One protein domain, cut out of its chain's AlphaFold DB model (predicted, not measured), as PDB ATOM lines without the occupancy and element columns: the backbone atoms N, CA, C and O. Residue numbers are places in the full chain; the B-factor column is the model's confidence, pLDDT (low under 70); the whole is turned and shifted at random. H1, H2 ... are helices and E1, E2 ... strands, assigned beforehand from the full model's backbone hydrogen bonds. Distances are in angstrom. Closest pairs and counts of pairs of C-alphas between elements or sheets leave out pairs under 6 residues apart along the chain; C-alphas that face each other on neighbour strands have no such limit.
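This is residues 6 to 66 of the 69 residues of an uncharacterized protein of Poseidonocella pacifica (UniProt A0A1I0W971). What does the model look like? It is a small, twisted sheet of three strands, E1, E2 and E3, with one long helix, H1, slanting over one face and the other face bare; residues 35 to 41, of which 37 to 41 belong to H1, stick out, and the short helix H2 makes a corner with the last part of H1, off the sheet. What is it made of? The printed part has 61 residues, with three named strands followed by two named helices, E1 E2 E3 H1 H2, of mixed class, and its sheet has the order E1, E2, E3, all antiparallel. How is it shaped? It is only just compact, close to loose, with a radius of gyration of the C-alphas of 12.1 A, and it is rounded, spanning 34 by 26 by 18 A.

How is the sheet joined? E1, residues 8 to 12, E2, residues 18 to 22, and E3, residues 25 to 30, form a meander, each strand the antiparallel neighbour of the one before, and both successive pairs are hairpins. E1 and E2 run at 155 degrees, with N 9 and O 21 2.9 A apart, within hydrogen-bond range; E2 and E3 run at 146 degrees, with N 18 and O 30 at 2.8 A. The sheet is strongly twisted, only just, with C-alphas up to 4.0 A off its best plane. Where are the helices? H1, residues 37 to 53, is on the sheet at a height of 9.7 A, making two layers, a helix on one face of a sheet; it lies over E2, slantwise to the strands at 47 degrees on the local plane, which is fitted to just 6 C-alphas, and the closest C-alphas of H1 and E3 are those of Val 47 and Leu 27, 7.2 A apart. H2, residues 56 to 66, is not on the sheet; it is close to but not clearly touching H1, the closest C-alphas being those of Leu 51 and Arg 59 at 6.3 A, at a steep tilt of 55 degrees, opposite ways. Are the helices' backbones well paired? Every O i to N i+4 pair is within hydrogen-bond range in H1, and 6 of 7 are in H2.

Where do the strands run? E1 begins at C-alpha 8 (-35.842, 89.360, 11.438) and is 13.4 A long; E2 is 12.8 A and E3 14.8 A. Where do the helices run? H1 begins at C-alpha 37 (-22.385, 93.831, 14.141) and is 24.5 A long; H2 is 16.2 A and ends at C-alpha 66 (-42.594, 79.626, 8.234).

How far does it reach? The two C-alphas farthest apart, those of Asp 15 and Ser 56, are 34.6 A apart. Is it unbroken? The printed part has no cut, and no link is long. How confident is the model? The mean pLDDT of the printed part is 83.3, and residues 65 to 66 are under 70.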
ATOM      1  N   ASN A   6     -32.699  85.632   8.964       81.19
ATOM      2  CA  ASN A   6     -33.526  85.961   7.798       81.19
ATOM      3  C   ASN A   6     -34.990  86.214   8.170       81.19
ATOM      4  O   ASN A   6     -35.746  86.803   7.399       81.19
ATOM      5  N   LEU A   7     -35.389  85.778   9.363       80.00
ATOM      6  CA  LEU A   7     -36.727  85.962   9.905       80.00
ATOM      7  C   LEU A   7     -36.898  87.303  10.616       80.00
ATOM      8  O   LEU A   7     -38.018  87.634  11.013       80.00
ATOM      9  N   ILE A   8     -35.808  88.047  10.812       85.56
ATOM     10  CA  ILE A   8     -35.842  89.360  11.438       85.56
ATOM     11  C   ILE A   8     -36.216  90.391  10.378       85.56
ATOM     12  O   ILE A   8     -35.440  90.691   9.470       85.56
ATOM     13  N   ASP A   9     -37.396  90.984  10.529       89.06
ATOM     14  CA  ASP A   9     -37.861  92.059   9.661       89.06
ATOM     15  C   ASP A   9     -37.937  93.401  10.402       89.06
ATOM     16  O   ASP A   9     -38.070  93.465  11.627       89.06
ATOM     17  N   TYR A  10     -37.836  94.486   9.628       89.50
ATOM     18  CA  TYR A  10     -37.920  95.851  10.135       89.50
ATOM     19  C   TYR A  10     -38.998  96.628   9.391       89.50
ATOM     20  O   TYR A  10     -38.817  96.971   8.214       89.50
ATOM     21  N   LYS A  11     -40.072  96.995  10.089       90.75
ATOM     22  CA  LYS A  11     -41.121  97.870   9.556       90.75
ATOM     23  C   LYS A  11     -40.982  99.269  10.120       90.75
ATOM     24  O   LYS A  11     -41.049  99.461  11.328       90.75
ATOM     25  N   GLU A  12     -40.801 100.246   9.245       92.69
ATOM     26  CA  GLU A  12     -40.802 101.645   9.657       92.69
ATOM     27  C   GLU A  12     -42.216 102.087  10.058       92.69
ATOM     28  O   GLU A  12     -43.208 101.758   9.399       92.69
ATOM     29  N   ARG A  13     -42.300 102.806  11.174       92.44
ATOM     30  CA  ARG A  13     -43.512 103.410  11.721       92.44
ATOM     31  C   ARG A  13     -43.638 104.857  11.251       92.44
ATOM     32  O   ARG A  13     -42.661 105.494  10.870       92.44
ATOM     33  N   SER A  14     -44.843 105.413  11.366       94.06
ATOM     34  CA  SER A  14     -45.112 106.825  11.051       94.06
ATOM     35  C   SER A  14     -44.352 107.820  11.938       94.06
ATOM     36  O   SER A  14     -44.214 108.978  11.561       94.06
ATOM     37  N   ASP A  15     -43.853 107.381  13.097       92.75
ATOM     38  CA  ASP A  15     -43.053 108.181  14.030       92.75
ATOM     39  C   ASP A  15     -41.530 108.053  13.810       92.75
ATOM     40  O   ASP A  15     -40.748 108.538  14.627       92.75
ATOM     41  N   GLY A  16     -41.099 107.391  12.730       88.38
ATOM     42  CA  GLY A  16     -39.687 107.198  12.381       88.38
ATOM     43  C   GLY A  16     -38.969 106.102  13.178       88.38
ATOM     44  O   GLY A  16     -37.769 105.895  12.993       88.38
ATOM     45  N   ARG A  17     -39.669 105.383  14.068       91.94
ATOM     46  CA  ARG A  17     -39.139 104.178  14.721       91.94
ATOM     47  C   ARG A  17     -39.350 102.945  13.844       91.94
ATOM     48  O   ARG A  17     -40.123 102.959  12.894       91.94
ATOM     49  N   TYR A  18     -38.680 101.853  14.187       90.75
ATOM     50  CA  TYR A  18     -38.767 100.574  13.494       90.75
ATOM     51  C   TYR A  18     -39.336  99.513  14.429       90.75
ATOM     52  O   TYR A  18     -38.783  99.274  15.503       90.75
ATOM     53  N   ASP A  19     -40.408  98.857  13.999       91.31
ATOM     54  CA  ASP A  19     -40.814  97.569  14.546       91.31
ATOM     55  C   ASP A  19     -39.818  96.512  14.106       91.31
ATOM     56  O   ASP A  19     -39.631  96.302  12.907       91.31
ATOM     57  N   VAL A  20     -39.204  95.852  15.077       90.06
ATOM     58  CA  VAL A  20     -38.466  94.615  14.867       90.06
ATOM     59  C   VAL A  20     -39.445  93.474  15.045       90.06
ATOM     60  O   VAL A  20     -40.074  93.343  16.100       90.06
ATOM     61  N   ARG A  21     -39.552  92.644  14.017       88.81
ATOM     62  CA  ARG A  21     -40.366  91.437  14.046       88.81
ATOM     63  C   ARG A  21     -39.494  90.215  13.842       88.81
ATOM     64  O   ARG A  21     -38.504  90.291  13.122       88.81
ATOM     65  N   TYR A  22     -39.876  89.104  14.452       87.25
ATOM     66  CA  TYR A  22     -39.305  87.791  14.169       87.25
ATOM     67  C   TYR A  22     -40.414  86.895  13.647       87.25
ATOM     68  O   TYR A  22     -41.445  86.757  14.299       87.25
ATOM     69  N   ALA A  23     -40.241  86.332  12.452       85.62
ATOM     70  CA  ALA A  23     -41.260  85.495  11.816       85.62
ATOM     71  C   ALA A  23     -42.651  86.171  11.765       85.62
ATOM     72  O   ALA A  23     -43.680  85.531  11.971       85.62
ATOM     73  N   LYS A  24     -42.673  87.481  11.470       82.88
ATOM     74  CA  LYS A  24     -43.859  88.366  11.421       82.88
ATOM     75  C   LYS A  24     -44.480  88.725  12.784       82.88
ATOM     76  O   LYS A  24     -45.365  89.582  12.801       82.88
ATOM     77  N   GLU A  25     -43.987  88.179  13.895       82.50
ATOM     78  CA  GLU A  25     -44.422  88.534  15.253       82.50
ATOM     79  C   GLU A  25     -43.678  89.771  15.785       82.50
ATOM     80  O   GLU A  25     -42.459  89.867  15.615       82.50
ATOM     81  N   PRO A  26     -44.373  90.739  16.412       83.56
ATOM     82  CA  PRO A  26     -43.754  91.931  16.982       83.56
ATOM     83  C   PRO A  26     -42.906  91.586  18.202       83.56
ATOM     84  O   PRO A  26     -43.388  90.995  19.161       83.56
ATOM     85  N   LEU A  27     -41.646  92.023  18.178       86.31
ATOM     86  CA  LEU A  27     -40.665  91.658  19.195       86.31
ATOM     87  C   LEU A  27     -40.231  92.870  20.021       86.31
ATOM     88  O   LEU A  27     -40.306  92.856  21.246       86.31
ATOM     89  N   LEU A  28     -39.823  93.956  19.357       89.50
ATOM     90  CA  LEU A  28     -39.545  95.235  20.013       89.50
ATOM     91  C   LEU A  28     -39.583  96.411  19.032       89.50
ATOM     92  O   LEU A  28     -39.618  96.233  17.820       89.50
ATOM     93  N   VAL A  29     -39.499  97.628  19.570       89.62
ATOM     94  CA  VAL A  29     -39.411  98.866  18.788       89.62
ATOM     95  C   VAL A  29     -38.042  99.503  18.993       89.62
ATOM     96  O   VAL A  29     -37.644  99.766  20.128       89.62
ATOM     97  N   ILE A  30     -37.335  99.804  17.906       89.44
ATOM     98  CA  ILE A  30     -36.027 100.473  17.928       89.44
ATOM     99  C   ILE A  30     -36.086 101.809  17.190       89.44
ATOM    100  O   ILE A  30     -36.833 101.981  16.237       89.44
ATOM    101  N   SER A  31     -35.275 102.779  17.600       88.69
ATOM    102  CA  SER A  31     -35.248 104.110  16.972       88.69
ATOM    103  C   SER A  31     -34.535 104.156  15.618       88.69
ATOM    104  O   SER A  31     -34.640 105.146  14.908       88.69
ATOM    105  N   ARG A  32     -33.773 103.117  15.263       84.00
ATOM    106  CA  ARG A  32     -33.025 103.019  14.001       84.00
ATOM    107  C   ARG A  32     -32.668 101.572  13.705       84.00
ATOM    108  O   ARG A  32     -32.410 100.820  14.643       84.00
ATOM    109  N   ARG A  33     -32.542 101.214  12.424       80.38
ATOM    110  CA  ARG A  33     -32.026  99.897  12.023       80.38
ATOM    111  C   ARG A  33     -30.614  99.646  12.590       80.38
ATOM    112  O   ARG A  33     -29.800 100.578  12.661       80.38
ATOM    113  N   PRO A  34     -30.297  98.411  13.014       81.19
ATOM    114  CA  PRO A  34     -28.969  98.067  13.504       81.19
ATOM    115  C   PRO A  34     -27.957  98.092  12.350       81.19
ATOM    116  O   PRO A  34     -27.979  97.249  11.463       81.19
ATOM    117  N   GLY A  35     -27.068  99.089  12.363       78.44
ATOM    118  CA  GLY A  35     -26.028  99.266  11.341       78.44
ATOM    119  C   GLY A  35     -24.658  98.678  11.694       78.44
ATOM    120  O   GLY A  35     -23.730  98.821  10.911       78.44
ATOM    121  N   THR A  36     -24.497  98.071  12.875       84.00
ATOM    122  CA  THR A  36     -23.219  97.493  13.326       84.00
ATOM    123  C   THR A  36     -23.413  96.061  13.809       84.00
ATOM    124  O   THR A  36     -24.467  95.742  14.360       84.00
ATOM    125  N   GLU A  37     -22.376  95.229  13.679       80.75
ATOM    126  CA  GLU A  37     -22.385  93.831  14.141       80.75
ATOM    127  C   GLU A  37     -22.743  93.712  15.624       80.75
ATOM    128  O   GLU A  37     -23.619  92.938  15.986       80.75
ATOM    129  N   PHE A  38     -22.195  94.586  16.478       75.38
ATOM    130  CA  PHE A  38     -22.559  94.638  17.898       75.38
ATOM    131  C   PHE A  38     -24.073  94.774  18.128       75.38
ATOM    132  O   PHE A  38     -24.639  94.118  19.002       75.38
ATOM    133  N   ARG A  39     -24.755  95.620  17.344       79.19
ATOM    134  CA  ARG A  39     -26.205  95.807  17.484       79.19
ATOM    135  C   ARG A  39     -26.994  94.623  16.941       79.19
ATOM    136  O   ARG A  39     -28.059  94.348  17.481       79.19
ATOM    137  N   LYS A  40     -26.483  93.928  15.921       81.25
ATOM    138  CA  LYS A  40     -27.071  92.671  15.438       81.25
ATOM    139  C   LYS A  40     -26.962  91.576  16.501       81.25
ATOM    140  O   LYS A  40     -27.969  90.972  16.840       81.25
ATOM    141  N   SER A  41     -25.795  91.417  17.130       81.12
ATOM    142  CA  SER A  41     -25.607  90.463  18.233       81.12
ATOM    143  C   SER A  41     -26.481  90.788  19.448       81.12
ATOM    144  O   SER A  41     -27.047  89.892  20.063       81.12
ATOM    145  N   ALA A  42     -26.643  92.070  19.789       83.38
ATOM    146  CA  ALA A  42     -27.571  92.470  20.846       83.38
ATOM    147  C   ALA A  42     -29.027  92.124  20.487       83.38
ATOM    148  O   ALA A  42     -29.779  91.668  21.344       83.38
ATOM    149  N   LEU A  43     -29.414  92.303  19.219       84.25
ATOM    150  CA  LEU A  43     -30.740  91.932  18.740       84.25
ATOM    151  C   LEU A  43     -30.969  90.423  18.833       84.25
ATOM    152  O   LEU A  43     -32.025  90.003  19.287       84.25
ATOM    153  N   HIS A  44     -29.962  89.623  18.485       83.38
ATOM    154  CA  HIS A  44     -30.008  88.170  18.620       83.38
ATOM    155  C   HIS A  44     -30.332  87.717  20.032       83.38
ATOM    156  O   HIS A  44     -31.254  86.933  20.219       83.38
ATOM    157  N   ILE A  45     -29.639  88.266  21.028       84.62
ATOM    158  CA  ILE A  45     -29.883  87.920  22.432       84.62
ATOM    159  C   ILE A  45     -31.333  88.237  22.824       84.62
ATOM    160  O   ILE A  45     -31.964  87.473  23.553       84.62
ATOM    161  N   ILE A  46     -31.883  89.352  22.333       85.06
ATOM    162  CA  ILE A  46     -33.269  89.738  22.623       85.06
ATOM    163  C   ILE A  46     -34.259  88.777  21.953       85.06
ATOM    164  O   ILE A  46     -35.221  88.363  22.596       85.06
ATOM    165  N   VAL A  47     -34.018  88.389  20.699       85.00
ATOM    166  CA  VAL A  47     -34.866  87.422  19.983       85.00
ATOM    167  C   VAL A  47     -34.796  86.043  20.645       85.00
ATOM    168  O   VAL A  47     -35.833  85.435  20.895       85.00
ATOM    169  N   GLU A  48     -33.604  85.563  21.000       83.81
ATOM    170  CA  GLU A  48     -33.423  84.304  21.737       83.81
ATOM    171  C   GLU A  48     -34.173  84.300  23.058       83.81
ATOM    172  O   GLU A  48     -34.845  83.321  23.394       83.81
ATOM    173  N   ARG A  49     -34.079  85.404  23.800       84.69
ATOM    174  CA  ARG A  49     -34.795  85.557  25.058       84.69
ATOM    175  C   ARG A  49     -36.304  85.519  24.842       84.69
ATOM    176  O   ARG A  49     -36.971  84.759  25.532       84.69
ATOM    177  N   HIS A  50     -36.816  86.257  23.860       83.44
ATOM    178  CA  HIS A  50     -38.240  86.251  23.524       83.44
ATOM    179  C   HIS A  50     -38.740  84.838  23.190       83.44
ATOM    180  O   HIS A  50     -39.734  84.393  23.746       83.44
ATOM    181  N   LEU A  51     -37.998  84.079  22.378       80.62
ATOM    182  CA  LEU A  51     -38.346  82.694  22.032       80.62
ATOM    183  C   LEU A  51     -38.218  81.698  23.192       80.62
ATOM    184  O   LEU A  51     -38.773  80.607  23.117       80.62
ATOM    185  N   THR A  52     -37.433  82.026  24.216       82.44
ATOM    186  CA  THR A  52     -37.295  81.204  25.427       82.44
ATOM    187  C   THR A  52     -38.410  81.495  26.427       82.44
ATOM    188  O   THR A  52     -38.771  80.622  27.209       82.44
ATOM    189  N   GLU A  53     -38.935  82.721  26.417       81.81
ATOM    190  CA  GLU A  53     -40.082  83.129  27.231       81.81
ATOM    191  C   GLU A  53     -41.406  82.566  26.686       81.81
ATOM    192  O   GLU A  53     -42.332  82.371  27.470       81.81
ATOM    193  N   LEU A  54     -41.475  82.254  25.386       79.56
ATOM    194  CA  LEU A  54     -42.574  81.480  24.798       79.56
ATOM    195  C   LEU A  54     -42.545  80.028  25.284       79.56
ATOM    196  O   LEU A  54     -41.474  79.421  25.415       79.56
ATOM    197  N   ASP A  55     -43.720  79.441  25.503       78.12
ATOM    198  CA  ASP A  55     -43.803  78.017  25.808       78.12
ATOM    199  C   ASP A  55     -43.409  77.142  24.592       78.12
ATOM    200  O   ASP A  55     -43.146  77.618  23.482       78.12
ATOM    201  N   SER A  56     -43.302  75.825  24.799       77.38
ATOM    202  CA  SER A  56     -42.867  74.918  23.725       77.38
ATOM    203  C   SER A  56     -43.859  74.832  22.561       77.38
ATOM    204  O   SER A  56     -43.438  74.535  21.445       77.38
ATOM    205  N   GLU A  57     -45.149  75.071  22.788       80.00
ATOM    206  CA  GLU A  57     -46.189  74.998  21.762       80.00
ATOM    207  C   GLU A  57     -46.222  76.288  20.934       80.00
ATOM    208  O   GLU A  57     -46.122  76.235  19.706       80.00
ATOM    209  N   GLU A  58     -46.204  77.443  21.598       78.19
ATOM    210  CA  GLU A  58     -46.100  78.771  20.990       78.19
ATOM    211  C   GLU A  58     -44.831  78.903  20.146       78.19
ATOM    212  O   GLU A  58     -44.862  79.366  19.004       78.19
ATOM    213  N   ARG A  59     -43.698  78.427  20.672       76.62
ATOM    214  CA  ARG A  59     -42.428  78.429  19.945       76.62
ATOM    215  C   ARG A  59     -42.497  77.572  18.681       76.62
ATOM    216  O   ARG A  59     -41.968  77.972  17.645       76.62
ATOM    217  N   MET A  60     -43.134  76.403  18.747       76.44
ATOM    218  CA  MET A  60     -43.314  75.534  17.579       76.44
ATOM    219  C   MET A  60     -44.242  76.162  16.542       76.44
ATOM    220  O   MET A  60     -43.983  76.023  15.350       76.44
ATOM    221  N   ASP A  61     -45.275  76.887  16.962       79.50
ATOM    222  CA  ASP A  61     -46.169  77.605  16.053       79.50
ATOM    223  C   ASP A  61     -45.471  78.756  15.322       79.50
ATOM    224  O   ASP A  61     -45.676  78.930  14.117       79.50
ATOM    225  N   VAL A  62     -44.591  79.493  16.006       75.06
ATOM    226  CA  VAL A  62     -43.742  80.521  15.381       75.06
ATOM    227  C   VAL A  62     -42.872  79.923  14.269       75.06
ATOM    228  O   VAL A  62     -42.689  80.563  13.231       75.06
ATOM    229  N   TYR A  63     -42.379  78.693  14.444       73.25
ATOM    230  CA  TYR A  63     -41.638  77.982  13.399       73.25
ATOM    231  C   TYR A  63     -42.553  77.406  12.306       73.25
ATOM    232  O   TYR A  63     -42.271  77.606  11.130       73.25
ATOM    233  N   ARG A  64     -43.690  76.772  12.638       72.75
ATOM    234  CA  ARG A  64     -44.621  76.198  11.638       72.75
ATOM    235  C   ARG A  64     -45.173  77.234  10.666       72.75
ATOM    236  O   ARG A  64     -45.361  76.929   9.493       72.75
ATOM    237  N   ARG A  65     -45.436  78.462  11.124       67.00
ATOM    238  CA  ARG A  65     -45.888  79.564  10.253       67.00
ATOM    239  C   ARG A  65     -44.878  79.927   9.155       67.00
ATOM    240  O   ARG A  65     -45.231  80.693   8.262       67.00
ATOM    241  N   GLN A  66     -43.652  79.411   9.222       64.00
ATOM    242  CA  GLN A  66     -42.594  79.626   8.234       64.00
ATOM    243  C   GLN A  66     -42.571  78.548   7.146       64.00
ATOM    244  O   GLN A  66     -42.177  78.847   6.026       64.00
TER     245      GLN A  66